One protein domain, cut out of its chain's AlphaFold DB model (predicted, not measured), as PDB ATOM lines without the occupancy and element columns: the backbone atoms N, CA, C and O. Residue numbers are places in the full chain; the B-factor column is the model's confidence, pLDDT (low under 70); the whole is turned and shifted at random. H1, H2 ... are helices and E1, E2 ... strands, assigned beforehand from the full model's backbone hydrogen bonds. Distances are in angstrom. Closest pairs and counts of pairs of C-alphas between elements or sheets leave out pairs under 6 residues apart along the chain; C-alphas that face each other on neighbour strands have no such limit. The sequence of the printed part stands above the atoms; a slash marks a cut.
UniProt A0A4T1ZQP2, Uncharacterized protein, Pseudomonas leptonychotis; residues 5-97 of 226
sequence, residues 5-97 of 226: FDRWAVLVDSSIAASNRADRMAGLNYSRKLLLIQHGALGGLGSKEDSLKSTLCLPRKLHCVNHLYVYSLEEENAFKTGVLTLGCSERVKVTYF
ATOM      1  N   PHE A   5      49.514 -24.399  33.458       60.56
ATOM      2  CA  PHE A   5      49.311 -25.850  33.427       60.56
ATOM      3  C   PHE A   5      47.831 -26.253  33.365       60.56
ATOM      4  O   PHE A   5      47.477 -27.165  32.612       60.56
ATOM      5  N   ASP A   6      46.949 -25.508  34.033       73.69
ATOM      6  CA  ASP A   6      45.500 -25.734  33.979       73.69
ATOM      7  C   ASP A   6      44.958 -25.565  32.553       73.69
ATOM      8  O   ASP A   6      44.043 -26.271  32.128       73.69
ATOM      9  N   ARG A   7      45.548 -24.648  31.771       81.88
ATOM     10  CA  ARG A   7      45.130 -24.392  30.383       81.88
ATOM     11  C   ARG A   7      45.421 -25.583  29.478       81.88
ATOM     12  O   ARG A   7      44.580 -25.923  28.649       81.88
ATOM     13  N   TRP A   8      46.572 -26.232  29.652       85.31
ATOM     14  CA  TRP A   8      46.929 -27.432  28.891       85.31
ATOM     15  C   TRP A   8      46.025 -28.606  29.241       85.31
ATOM     16  O   TRP A   8      45.505 -29.255  28.334       85.31
ATOM     17  N   ALA A   9      45.766 -28.826  30.531       88.31
ATOM     18  CA  ALA A   9      44.847 -29.869  30.977       88.31
ATOM     19  C   ALA A   9      43.445 -29.677  30.374       88.31
ATOM     20  O   ALA A   9      42.884 -30.604  29.789       88.31
ATOM     21  N   VAL A  10      42.914 -28.449  30.420       89.81
ATOM     22  CA  VAL A  10      41.616 -28.093  29.825       89.81
ATOM     23  C   VAL A  10      41.603 -28.262  28.303       89.81
ATOM     24  O   VAL A  10      40.600 -28.716  27.744       89.81
ATOM     25  N   LEU A  11      42.681 -27.881  27.616       92.06
ATOM     26  CA  LEU A  11      42.783 -27.984  26.161       92.06
ATOM     27  C   LEU A  11      42.816 -29.445  25.707       92.06
ATOM     28  O   LEU A  11      42.076 -29.814  24.794       92.06
ATOM     29  N   VAL A  12      43.611 -30.287  26.369       93.56
ATOM     30  CA  VAL A  12      43.682 -31.728  26.086       93.56
ATOM     31  C   VAL A  12      42.332 -32.396  26.350       93.56
ATOM     32  O   VAL A  12      41.826 -33.118  25.492       93.56
ATOM     33  N   ASP A  13      41.707 -32.100  27.488       94.56
ATOM     34  CA  ASP A  13      40.378 -32.595  27.859       94.56
ATOM     35  C   ASP A  13      39.311 -32.207  26.818       94.56
ATOM     36  O   ASP A  13      38.547 -33.053  26.346       94.56
ATOM     37  N   SER A  14      39.326 -30.951  26.365       93.38
ATOM     38  CA  SER A  14      38.406 -30.450  25.334       93.38
ATOM     39  C   SER A  14      38.665 -31.073  23.956       93.38
ATOM     40  O   SER A  14      37.715 -31.383  23.232       93.38
ATOM     41  N   SER A  15      39.933 -31.289  23.596       95.00
ATOM     42  CA  SER A  15      40.338 -31.933  22.341       95.00
ATOM     43  C   SER A  15      39.881 -33.392  22.282       95.00
ATOM     44  O   SER A  15      39.295 -33.828  21.287       95.00
ATOM     45  N   ILE A  16      40.046 -34.139  23.378       94.50
ATOM     46  CA  ILE A  16      39.572 -35.524  23.494       94.50
ATOM     47  C   ILE A  16      38.046 -35.579  23.418       94.50
ATOM     48  O   ILE A  16      37.502 -36.415  22.695       94.50
ATOM     49  N   ALA A  17      37.346 -34.656  24.084       93.00
ATOM     50  CA  ALA A  17      35.891 -34.560  24.002       93.00
ATOM     51  C   ALA A  17      35.402 -34.343  22.563       93.00
ATOM     52  O   ALA A  17      34.479 -35.023  22.108       93.00
ATOM     53  N   ALA A  18      36.016 -33.399  21.841       93.50
ATOM     54  CA  ALA A  18      35.676 -33.095  20.454       93.50
ATOM     55  C   ALA A  18      35.952 -34.285  19.530       93.50
ATOM     56  O   ALA A  18      35.088 -34.668  18.743       93.50
ATOM     57  N   SER A  19      37.109 -34.917  19.697       92.50
ATOM     58  CA  SER A  19      37.531 -36.061  18.893       92.50
ATOM     59  C   SER A  19      36.621 -37.277  19.108       92.50
ATOM     60  O   SER A  19      36.153 -37.877  18.148       92.50
ATOM     61  N   ASN A  20      36.260 -37.586  20.358       91.75
ATOM     62  CA  ASN A  20      35.323 -38.671  20.670       91.75
ATOM     63  C   ASN A  20      33.901 -38.393  20.151       91.75
ATOM     64  O   ASN A  20      33.169 -39.325  19.834       91.75
ATOM     65  N   ARG A  21      33.475 -37.122  20.067       90.94
ATOM     66  CA  ARG A  21      32.205 -36.769  19.406       90.94
ATOM     67  C   ARG A  21      32.272 -37.024  17.902       90.94
ATOM     68  O   ARG A  21      31.334 -37.609  17.374       90.94
ATOM     69  N   ALA A  22      33.360 -36.617  17.249       91.44
ATOM     70  CA  ALA A  22      33.557 -36.825  15.817       91.44
ATOM     71  C   ALA A  22      33.601 -38.320  15.457       91.44
ATOM     72  O   ALA A  22      32.877 -38.744  14.562       91.44
ATOM     73  N   ASP A  23      34.354 -39.129  16.209       91.50
ATOM     74  CA  ASP A  23      34.429 -40.583  16.000       91.50
ATOM     75  C   ASP A  23      33.045 -41.245  16.123       91.50
ATOM     76  O   ASP A  23      32.659 -42.039  15.265       91.50
ATOM     77  N   ARG A  24      32.258 -40.868  17.145       89.25
ATOM     78  CA  ARG A  24      30.881 -41.364  17.320       89.25
ATOM     79  C   ARG A  24      29.970 -40.985  16.156       89.25
ATOM     80  O   ARG A  24      29.178 -41.813  15.721       89.25
ATOM     81  N   MET A  25      30.076 -39.753  15.651       90.50
ATOM     82  CA  MET A  25      29.313 -39.305  14.478       90.50
ATOM     83  C   MET A  25      29.721 -40.055  13.204       90.50
ATOM     84  O   MET A  25      28.880 -40.288  12.343       90.50
ATOM     85  N   ALA A  26      30.983 -40.472  13.107       90.81
ATOM     86  CA  ALA A  26      31.501 -41.287  12.014       90.81
ATOM     87  C   ALA A  26      31.206 -42.796  12.168       90.81
ATOM     88  O   ALA A  26      31.669 -43.590  11.352       90.81
ATOM     89  N   GLY A  27      30.468 -43.216  13.205       90.69
ATOM     90  CA  GLY A  27      30.164 -44.628  13.466       90.69
ATOM     91  C   GLY A  27      31.369 -45.461  13.915       90.69
ATOM     92  O   GLY A  27      31.306 -46.691  13.915       90.69
ATOM     93  N   LEU A  28      32.473 -44.818  14.303       88.81
ATOM     94  CA  LEU A  28      33.667 -45.500  14.785       88.81
ATOM     95  C   LEU A  28      33.470 -45.913  16.245       88.81
ATOM     96  O   LEU A  28      33.165 -45.088  17.108       88.81
ATOM     97  N   ASN A  29      33.713 -47.188  16.546       80.62
ATOM     98  CA  ASN A  29      33.705 -47.699  17.918       80.62
ATOM     99  C   ASN A  29      35.081 -47.525  18.581       80.62
ATOM    100  O   ASN A  29      35.704 -48.477  19.051       80.62
ATOM    101  N   TYR A  30      35.588 -46.295  18.549       81.81
ATOM    102  CA  TYR A  30      36.861 -45.918  19.143       81.81
ATOM    103  C   TYR A  30      36.641 -44.765  20.119       81.81
ATOM    104  O   TYR A  30      35.920 -43.813  19.832       81.81
ATOM    105  N   SER A  31      37.253 -44.861  21.300       82.94
ATOM    106  CA  SER A  31      37.247 -43.786  22.289       82.94
ATOM    107  C   SER A  31      38.675 -43.508  22.704       82.94
ATOM    108  O   SER A  31      39.320 -44.331  23.359       82.94
ATOM    109  N   ARG A  32      39.145 -42.305  22.384       90.81
ATOM    110  CA  ARG A  32      40.392 -41.775  22.926       90.81
ATOM    111  C   ARG A  32      40.265 -41.677  24.440       90.81
ATOM    112  O   ARG A  32      39.200 -41.314  24.955       90.81
ATOM    113  N   LYS A  33      41.348 -42.027  25.130       91.00
ATOM    114  CA  LYS A  33      41.418 -42.038  26.589       91.00
ATOM    115  C   LYS A  33      42.325 -40.924  27.092       91.00
ATOM    116  O   LYS A  33      43.368 -40.680  26.494       91.00
ATOM    117  N   LEU A  34      41.936 -40.287  28.195       94.94
ATOM    118  CA  LEU A  34      42.777 -39.328  28.910       94.94
ATOM    119  C   LEU A  34      43.276 -39.932  30.221       94.94
ATOM    120  O   LEU A  34      42.481 -40.407  31.039       94.94
ATOM    121  N   LEU A  35      44.591 -39.881  30.403       95.19
ATOM    122  CA  LEU A  35      45.283 -40.252  31.626       95.19
ATOM    123  C   LEU A  35      45.625 -38.997  32.426       95.19
ATOM    124  O   LEU A  35      46.189 -38.060  31.863       95.19
ATOM    125  N   LEU A  36      45.326 -38.998  33.723       94.38
ATOM    126  CA  LEU A  36      45.777 -37.966  34.650       94.38
ATOM    127  C   LEU A  36      46.681 -38.602  35.706       94.38
ATOM    128  O   LEU A  36      46.283 -39.572  36.347       94.38
ATOM    129  N   ILE A  37      47.890 -38.063  35.868       93.00
ATOM    130  CA  ILE A  37      48.888 -38.560  36.819       93.00
ATOM    131  C   ILE A  37      49.241 -37.435  37.792       93.00
ATOM    132  O   ILE A  37      49.637 -36.349  37.369       93.00
ATOM    133  N   GLN A  38      49.099 -37.700  39.090       89.06
ATOM    134  CA  GLN A  38      49.601 -36.835  40.154       89.06
ATOM    135  C   GLN A  38      51.133 -36.795  40.112       89.06
ATOM    136  O   GLN A  38      51.778 -37.834  40.099       89.06
ATOM    137  N   HIS A  39      51.720 -35.599  40.102       82.56
ATOM    138  CA  HIS A  39      53.180 -35.427  40.111       82.56
ATOM    139  C   HIS A  39      53.709 -34.937  41.472       82.56
ATOM    140  O   HIS A  39      54.842 -35.224  41.856       82.56
ATOM    141  N   GLY A  40      52.902 -34.186  42.226       80.44
ATOM    142  CA  GLY A  40      53.276 -33.600  43.517       80.44
ATOM    143  C   GLY A  40      52.413 -34.120  44.660       80.44
ATOM    144  O   GLY A  40      51.214 -34.333  44.474       80.44
ATOM    145  N   ALA A  41      53.013 -34.317  45.834       77.25
ATOM    146  CA  ALA A  41      52.268 -34.614  47.057       77.25
ATOM    147  C   ALA A  41      51.428 -33.397  47.476       77.25
ATOM    148  O   ALA A  41      51.925 -32.270  47.469       77.25
ATOM    149  N   LEU A  42      50.165 -33.613  47.857       75.25
ATOM    150  CA  LEU A  42      49.280 -32.509  48.243       75.25
ATOM    151  C   LEU A  42      49.470 -32.060  49.700       75.25
ATOM    152  O   LEU A  42      49.151 -30.919  50.029       75.25
ATOM    153  N   GLY A  43      50.047 -32.910  50.558       64.56
ATOM    154  CA  GLY A  43      50.242 -32.626  51.988       64.56
ATOM    155  C   GLY A  43      51.117 -31.401  52.300       64.56
ATOM    156  O   GLY A  43      51.088 -30.891  53.417       64.56
ATOM    157  N   GLY A  44      51.871 -30.884  51.322       56.16
ATOM    158  CA  GLY A  44      52.647 -29.643  51.460       56.16
ATOM    159  C   GLY A  44      51.824 -28.357  51.354       56.16
ATOM    160  O   GLY A  44      52.358 -27.284  51.620       56.16
ATOM    161  N   LEU A  45      50.546 -28.446  50.969       57.06
ATOM    162  CA  LEU A  45      49.707 -27.287  50.640       57.06
ATOM    163  C   LEU A  45      48.782 -26.837  51.789       57.06
ATOM    164  O   LEU A  45      48.135 -25.798  51.677       57.06
ATOM    165  N   GLY A  46      48.753 -27.561  52.913       50.56
ATOM    166  CA  GLY A  46      47.990 -27.188  54.107       50.56
ATOM    167  C   GLY A  46      47.596 -28.402  54.949       50.56
ATOM    168  O   GLY A  46      47.236 -29.448  54.426       50.56
ATOM    169  N   SER A  47      47.678 -28.277  56.274       44.69
ATOM    170  CA  SER A  47      47.580 -29.385  57.238       44.69
ATOM    171  C   SER A  47      46.153 -29.747  57.686       44.69
ATOM    172  O   SER A  47      45.965 -30.271  58.783       44.69
ATOM    173  N   LYS A  48      45.119 -29.465  56.882       53.69
ATOM    174  CA  LYS A  48      43.726 -29.855  57.188       53.69
ATOM    175  C   LYS A  48      42.998 -30.347  55.937       53.69
ATOM    176  O   LYS A  48      43.140 -29.732  54.885       53.69
ATOM    177  N   GLU A  49      42.148 -31.366  56.059       50.88
ATOM    178  CA  GLU A  49      41.306 -31.890  54.962       50.88
ATOM    179  C   GLU A  49      40.520 -30.787  54.217       50.88
ATOM    180  O   GLU A  49      40.375 -30.828  52.993       50.88
ATOM    181  N   ASP A  50      40.074 -29.741  54.927       49.00
ATOM    182  CA  ASP A  50      39.391 -28.583  54.326       49.00
ATOM    183  C   ASP A  50      40.311 -27.705  53.457       49.00
ATOM    184  O   ASP A  50      39.847 -27.042  52.527       49.00
ATOM    185  N   SER A  51      41.621 -27.722  53.713       52.97
ATOM    186  CA  SER A  51      42.608 -26.991  52.913       52.97
ATOM    187  C   SER A  51      42.933 -27.691  51.592       52.97
ATOM    188  O   SER A  51      43.177 -27.019  50.595       52.97
ATOM    189  N   LEU A  52      42.832 -29.020  51.510       56.41
ATOM    190  CA  LEU A  52      43.045 -29.746  50.250       56.41
ATOM    191  C   LEU A  52      41.943 -29.453  49.224       56.41
ATOM    192  O   LEU A  52      42.226 -29.244  48.041       56.41
ATOM    193  N   LYS A  53      40.688 -29.360  49.684       54.28
ATOM    194  CA  LYS A  53      39.540 -28.983  48.840       54.28
ATOM    195  C   LYS A  53      39.654 -27.558  48.300       54.28
ATOM    196  O   LYS A  53      39.305 -27.324  47.145       54.28
ATOM    197  N   SER A  54      40.126 -26.611  49.112       54.50
ATOM    198  CA  SER A  54      40.315 -25.224  48.668       54.50
ATOM    199  C   SER A  54      41.529 -25.068  47.750       54.50
ATOM    200  O   SER A  54      41.493 -24.244  46.837       54.50
ATOM    201  N   THR A  55      42.555 -25.904  47.925       63.41
ATOM    202  CA  THR A  55      43.791 -25.870  47.132       63.41
ATOM    203  C   THR A  55      43.594 -26.363  45.697       63.41
ATOM    204  O   THR A  55      44.129 -25.767  44.769       63.41
ATOM    205  N   LEU A  56      42.806 -27.423  45.482       72.19
ATOM    206  CA  LEU A  56      42.586 -28.006  44.147       72.19
ATOM    207  C   LEU A  56      41.316 -27.509  43.444       72.19
ATOM    208  O   LEU A  56      40.851 -28.135  42.489       72.19
ATOM    209  N   CYS A  57      40.727 -26.400  43.895       73.00
ATOM    210  CA  CYS A  57      39.496 -25.876  43.312       73.00
ATOM    211  C   CYS A  57      39.763 -25.222  41.947       73.00
ATOM    212  O   CYS A  57      39.961 -24.009  41.833       73.00
ATOM    213  N   LEU A  58      39.766 -26.035  40.888       78.50
ATOM    214  CA  LEU A  58      39.942 -25.545  39.528       78.50
ATOM    215  C   LEU A  58      38.655 -24.863  39.038       78.50
ATOM    216  O   LEU A  58      37.586 -25.479  39.074       78.50
ATOM    217  N   PRO A  59      38.736 -23.641  38.471       81.38
ATOM    218  CA  PRO A  59      37.576 -22.966  37.884       81.38
ATOM    219  C   PRO A  59      36.904 -23.779  36.771       81.38
ATOM    220  O   PRO A  59      35.707 -23.644  36.524       81.38
ATOM    221  N   ARG A  60      37.680 -24.626  36.083       87.00
ATOM    222  CA  ARG A  60      37.190 -25.540  35.057       87.00
ATOM    223  C   ARG A  60      37.667 -26.953  35.348       87.00
ATOM    224  O   ARG A  60      38.851 -27.253  35.236       87.00
ATOM    225  N   LYS A  61      36.705 -27.812  35.668       91.25
ATOM    226  CA  LYS A  61      36.924 -29.227  35.955       91.25
ATOM    227  C   LYS A  61      37.027 -30.057  34.680       91.25
ATOM    228  O   LYS A  61      36.380 -29.754  33.675       91.25
ATOM    229  N   LEU A  62      37.821 -31.119  34.745       93.94
ATOM    230  CA  LEU A  62      38.050 -32.054  33.647       93.94
ATOM    231  C   LEU A  62      36.923 -33.087  33.589       93.94
ATOM    232  O   LEU A  62      36.403 -33.512  34.623       93.94
ATOM    233  N   HIS A  63      36.537 -33.503  32.384       94.62
ATOM    234  CA  HIS A  63      35.395 -34.403  32.189       94.62
ATOM    235  C   HIS A  63      35.715 -35.648  31.366       94.62
ATOM    236  O   HIS A  63      34.912 -36.579  31.359       94.62
ATOM    237  N   CYS A  64      36.862 -35.694  30.686       95.31
ATOM    238  CA  CYS A  64      37.287 -36.790  29.821       95.31
ATOM    239  C   CYS A  64      38.320 -37.727  30.456       95.31
ATOM    240  O   CYS A  64      38.698 -38.691  29.800       95.31
ATOM    241  N   VAL A  65      38.749 -37.496  31.701       96.19
ATOM    242  CA  VAL A  65      39.713 -38.370  32.393       96.19
ATOM    243  C   VAL A  65      39.129 -39.775  32.551       96.19
ATOM    244  O   VAL A  65      38.087 -39.976  33.168       96.19
ATOM    245  N   ASN A  66      39.801 -40.767  31.969       96.12
ATOM    246  CA  ASN A  66      39.397 -42.170  32.051       96.12
ATOM    247  C   ASN A  66      40.132 -42.915  33.154       96.12
ATOM    248  O   ASN A  66      39.600 -43.882  33.695       96.12
ATOM    249  N   HIS A  67      41.356 -42.489  33.455       97.50
ATOM    250  CA  HIS A  67      42.184 -43.145  34.446       97.50
ATOM    251  C   HIS A  67      42.992 -42.105  35.222       97.50
ATOM    252  O   HIS A  67      43.612 -41.222  34.626       97.50
ATOM    253  N   LEU A  68      42.943 -42.217  36.545       96.88
ATOM    254  CA  LEU A  68      43.580 -41.336  37.512       96.88
ATOM    255  C   LEU A  68      44.641 -42.121  38.291       96.88
ATOM    256  O   LEU A  68      44.327 -43.133  38.916       96.88
ATOM    257  N   TYR A  69      45.882 -41.645  38.251       96.00
ATOM    258  CA  TYR A  69      46.983 -42.128  39.080       96.00
ATOM    259  C   TYR A  69      47.229 -41.139  40.218       96.00
ATOM    260  O   TYR A  69      47.525 -39.973  39.956       96.00
ATOM    261  N   VAL A  70      47.108 -41.604  41.461       93.75
ATOM    262  CA  VAL A  70      47.244 -40.799  42.692       93.75
ATOM    263  C   VAL A  70      48.013 -41.564  43.766       93.75
ATOM    264  O   VAL A  70      48.137 -42.784  43.684       93.75
ATOM    265  N   TYR A  71      48.535 -40.863  44.771       89.00
ATOM    266  CA  TYR A  71      49.365 -41.472  45.816       89.00
ATOM    267  C   TYR A  71      48.565 -42.161  46.930       89.00
ATOM    268  O   TYR A  71      49.027 -43.150  47.495       89.00
ATOM    269  N   SER A  72      47.359 -41.682  47.234       88.25
ATOM    270  CA  SER A  72      46.532 -42.186  48.334       88.25
ATOM    271  C   SER A  72      45.033 -41.954  48.096       88.25
ATOM    272  O   SER A  72      44.626 -41.301  47.129       88.25
ATOM    273  N   LEU A  73      44.202 -42.491  48.994       90.81
ATOM    274  CA  LEU A  73      42.757 -42.250  49.012       90.81
ATOM    275  C   LEU A  73      42.412 -40.775  49.295       90.81
ATOM    276  O   LEU A  73      41.426 -40.259  48.771       90.81
ATOM    277  N   GLU A  74      43.217 -40.081  50.100       87.50
ATOM    278  CA  GLU A  74      43.003 -38.665  50.412       87.50
ATOM    279  C   GLU A  74      43.176 -37.802  49.156       87.50
ATOM    280  O   GLU A  74      42.299 -37.002  48.815       87.50
ATOM    281  N   GLU A  75      44.246 -38.034  48.392       88.06
ATOM    282  CA  GLU A  75      44.451 -37.357  47.107       88.06
ATOM    283  C   GLU A  75      43.384 -37.747  46.080       88.06
ATOM    284  O   GLU A  75      42.914 -36.882  45.343       88.06
ATOM    285  N   GLU A  76      42.947 -39.011  46.028       93.12
ATOM    286  CA  GLU A  76      41.827 -39.400  45.163       93.12
ATOM    287  C   GLU A  76      40.599 -38.530  45.433       93.12
ATOM    288  O   GLU A  76      40.007 -37.975  44.499       93.12
ATOM    289  N   ASN A  77      40.232 -38.387  46.706       91.62
ATOM    290  CA  ASN A  77      39.096 -37.577  47.111       91.62
ATOM    291  C   ASN A  77      39.299 -36.117  46.702       91.62
ATOM    292  O   ASN A  77      38.375 -35.500  46.161       91.62
ATOM    293  N   ALA A  78      40.504 -35.577  46.875       89.00
ATOM    294  CA  ALA A  78      40.831 -34.212  46.481       89.00
ATOM    295  C   ALA A  78      40.711 -34.000  44.955       89.00
ATOM    296  O   ALA A  78      40.109 -33.022  44.510       89.00
ATOM    297  N   PHE A  79      41.161 -34.951  44.130       92.06
ATOM    298  CA  PHE A  79      41.020 -34.884  42.670       92.06
ATOM    299  C   PHE A  79      39.566 -35.057  42.214       92.06
ATOM    300  O   PHE A  79      39.079 -34.286  41.383       92.06
ATOM    301  N   LYS A  80      38.836 -36.031  42.767       92.81
ATOM    302  CA  LYS A  80      37.419 -36.262  42.440       92.81
ATOM    303  C   LYS A  80      36.530 -35.077  42.809       92.81
ATOM    304  O   LYS A  80      35.534 -34.837  42.132       92.81
ATOM    305  N   THR A  81      36.883 -34.335  43.858       89.62
ATOM    306  CA  THR A  81      36.092 -33.197  44.348       89.62
ATOM    307  C   THR A  81      36.529 -31.864  43.747       89.62
ATOM    308  O   THR A  81      35.663 -31.059  43.403       89.62
ATOM    309  N   GLY A  82      37.831 -31.617  43.584       88.00
ATOM    310  CA  GLY A  82      38.384 -30.341  43.113       88.00
ATOM    311  C   GLY A  82      38.663 -30.269  41.609       88.00
ATOM    312  O   GLY A  82      38.432 -29.229  40.995       88.00
ATOM    313  N   VAL A  83      39.075 -31.379  40.988       91.50
ATOM    314  CA  VAL A  83      39.629 -31.394  39.617       91.50
ATOM    315  C   VAL A  83      38.662 -31.988  38.592       91.50
ATOM    316  O   VAL A  83      38.585 -31.505  37.461       91.50
ATOM    317  N   LEU A  84      37.911 -33.027  38.960       93.69
ATOM    318  CA  LEU A  84      37.022 -33.755  38.050       93.69
ATOM    319  C   LEU A  84      35.565 -33.289  38.162       93.69
ATOM    320  O   LEU A  84      35.089 -32.907  39.232       93.69
ATOM    321  N   THR A  85      34.828 -33.335  37.050       93.75
ATOM    322  CA  THR A  85      33.363 -33.204  37.076       93.75
ATOM    323  C   THR A  85      32.724 -34.434  37.724       93.75
ATOM    324  O   THR A  85      33.307 -35.514  37.694       93.75
ATOM    325  N   LEU A  86      31.502 -34.294  38.258       93.19
ATOM    326  CA  LEU A  86      30.792 -35.388  38.942       93.19
ATOM    327  C   LEU A  86      30.655 -36.648  38.068       93.19
ATOM    328  O   LEU A  86      31.065 -37.732  38.459       93.19
ATOM    329  N   GLY A  87      30.184 -36.501  36.826       93.81
ATOM    330  CA  GLY A  87      30.065 -37.653  35.924       93.81
ATOM    331  C   GLY A  87      31.416 -38.275  35.545       93.81
ATOM    332  O   GLY A  87      31.484 -39.442  35.170       93.81
ATOM    333  N   CYS A  88      32.514 -37.517  35.629       94.94
ATOM    334  CA  CYS A  88      33.856 -38.049  35.424       94.94
ATOM    335  C   CYS A  88      34.378 -38.784  36.663       94.94
ATOM    336  O   CYS A  88      34.994 -39.837  36.521       94.94
ATOM    337  N   SER A  89      34.130 -38.260  37.864       95.12
ATOM    338  CA  SER A  89      34.606 -38.857  39.114       95.12
ATOM    339  C   SER A  89      33.944 -40.203  39.425       95.12
ATOM    340  O   SER A  89      34.590 -41.062  40.018       95.12
ATOM    341  N   GLU A  90      32.708 -40.423  38.974       94.75
ATOM    342  CA  GLU A  90      31.993 -41.700  39.124       94.75
ATOM    343  C   GLU A  90      32.522 -42.807  38.197       94.75
ATOM    344  O   GLU A  90      32.450 -43.987  38.535       94.75
ATOM    345  N   ARG A  91      33.069 -42.444  37.029       94.75
ATOM    346  CA  ARG A  91      33.492 -43.398  35.983       94.75
ATOM    347  C   ARG A  91      35.002 -43.592  35.866       94.75
ATOM    348  O   ARG A  91      35.445 -44.487  35.145       94.75
ATOM    349  N   VAL A  92      35.796 -42.711  36.471       97.06
ATOM    350  CA  VAL A  92      37.257 -42.748  36.363       97.06
ATOM    351  C   VAL A  92      37.805 -43.991  37.063       97.06
ATOM    352  O   VAL A  92      37.464 -44.276  38.210       97.06
ATOM    353  N   LYS A  93      38.681 -44.736  36.383       97.69
ATOM    354  CA  LYS A  93      39.437 -45.816  37.022       97.69
ATOM    355  C   LYS A  93      40.577 -45.210  37.832       97.69
ATOM    356  O   LYS A  93      41.336 -44.406  37.302       97.69
ATOM    357  N   VAL A  94      40.723 -45.617  39.087       97.69
ATOM    358  CA  VAL A  94      41.796 -45.123  39.958       97.69
ATOM    359  C   VAL A  94      42.891 -46.180  40.084       97.69
ATOM    360  O   VAL A  94      42.627 -47.383  40.098       97.69
ATOM    361  N   THR A  95      44.145 -45.746  40.113       97.25
ATOM    362  CA  THR A  95      45.293 -46.589  40.452       97.25
ATOM    363  C   THR A  95      46.182 -45.844  41.423       97.25
ATOM    364  O   THR A  95      46.658 -44.753  41.118       97.25
ATOM    365  N   TYR A  96      46.404 -46.457  42.581       94.12
ATOM    366  CA  TYR A  96      47.365 -45.941  43.538       94.12
ATOM    367  C   TYR A  96      48.768 -46.349  43.131       94.12
ATOM    368  O   TYR A  96      48.997 -47.483  42.701       94.12
ATOM    369  N   PHE A  97      49.702 -45.423  43.267       89.50
ATOM    370  CA  PHE A  97      51.109 -45.692  43.040       89.50
ATOM    371  C   PHE A  97      51.950 -44.941  44.063       89.50
ATOM    372  O   PHE A  97      51.541 -43.896  44.560       89.50
TER     373      PHE A  97
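This is residues 5 to 97 of the 226 residues of an uncharacterized protein of Pseudomonas leptonychotis (UniProt A0A4T1ZQP2). A small sheet of three parallel strands, E1, E2 and E3, makes the middle, and one face is covered slantwise by H4. The long helix H1 passes the sheet with its residues 9 to 17 and reaches away towards one end of the long axis, while the short helices H2 and H3 lie at the other end. The printed part has 93 residues, with named elements in the order H1 E1 H2 H3 E2 H4 H5 E3, and the sheet's order is E1 E2 E3. Its class is mixed, helices and strands. The whole is compact, with a radius of gyration of the C-alphas of 14.3 A and spans of 49 by 25 by 21 A.

H1, residues 5 to 25, only grazes the sheet of E1, residues 34 to 37, E2, residues 65 to 70, and E3, residues 93 to 96; its closest C-alphas to E1 are those of Asp 13 and Leu 34, 7.2 A apart. E1 and E2 are parallel at 11 degrees, with N 36 and O 67 at 2.9 A and N 69 and O 36 at 2.8 A. H2, residues 42 to 45, and H3, residues 49 to 55, touch only at the corner, closest at the C-alphas of Leu 45 and Thr 55, 7.0 A; neither is on the sheet. H3 touches H4, residues 73 to 83, closest at the C-alphas of Lys 53 and Ala 78, 5.9 A, the same way at a steep tilt of 37 degrees, only just past shallow. H4 and the sheet form two layers, a helix on one face of a sheet: its height over the sheet is 9.9 A, and it lies over E2, slantwise to the strands at 38 degrees on the local plane. H5, residues 86 to 91, only grazes the sheet with its residues 88 to 91; it touches H4 only at the corner, and only just, with 3 pairs of C-alphas within 8 A, closest at Lys 80 and Ser 89, 5.1 A. E2 and E3 are parallel at 14 degrees, with N 68 and O 93 at 2.8 A. E1, H2 H3, E2 and E2, H4 H5, E3 are strand-helix-strand units, parallel neighbour strands joined through helices, each with a right-handed crossover. Every O i to N i+4 pair is within hydrogen-bond range in H1 and H4, but 2 of 3 in H3 and 1 of 2 in H5; H2 is too short for such a pair.

H1 begins at C-alpha 5, (49.311, -25.850, 33.427), and measures 30.7 A from first to last C-alpha. E2 measures 13.0 A and H4 14.7 A. E3 ends at C-alpha 96, (47.365, -45.941, 43.538).

The C-alphas farthest apart are those of Gly 27 and Ser 47, 49.5 A. The printed part has no cut, and no link is long. The mean pLDDT of the printed part is 84.9; residue 5 and residues 43 to 55 are under 70.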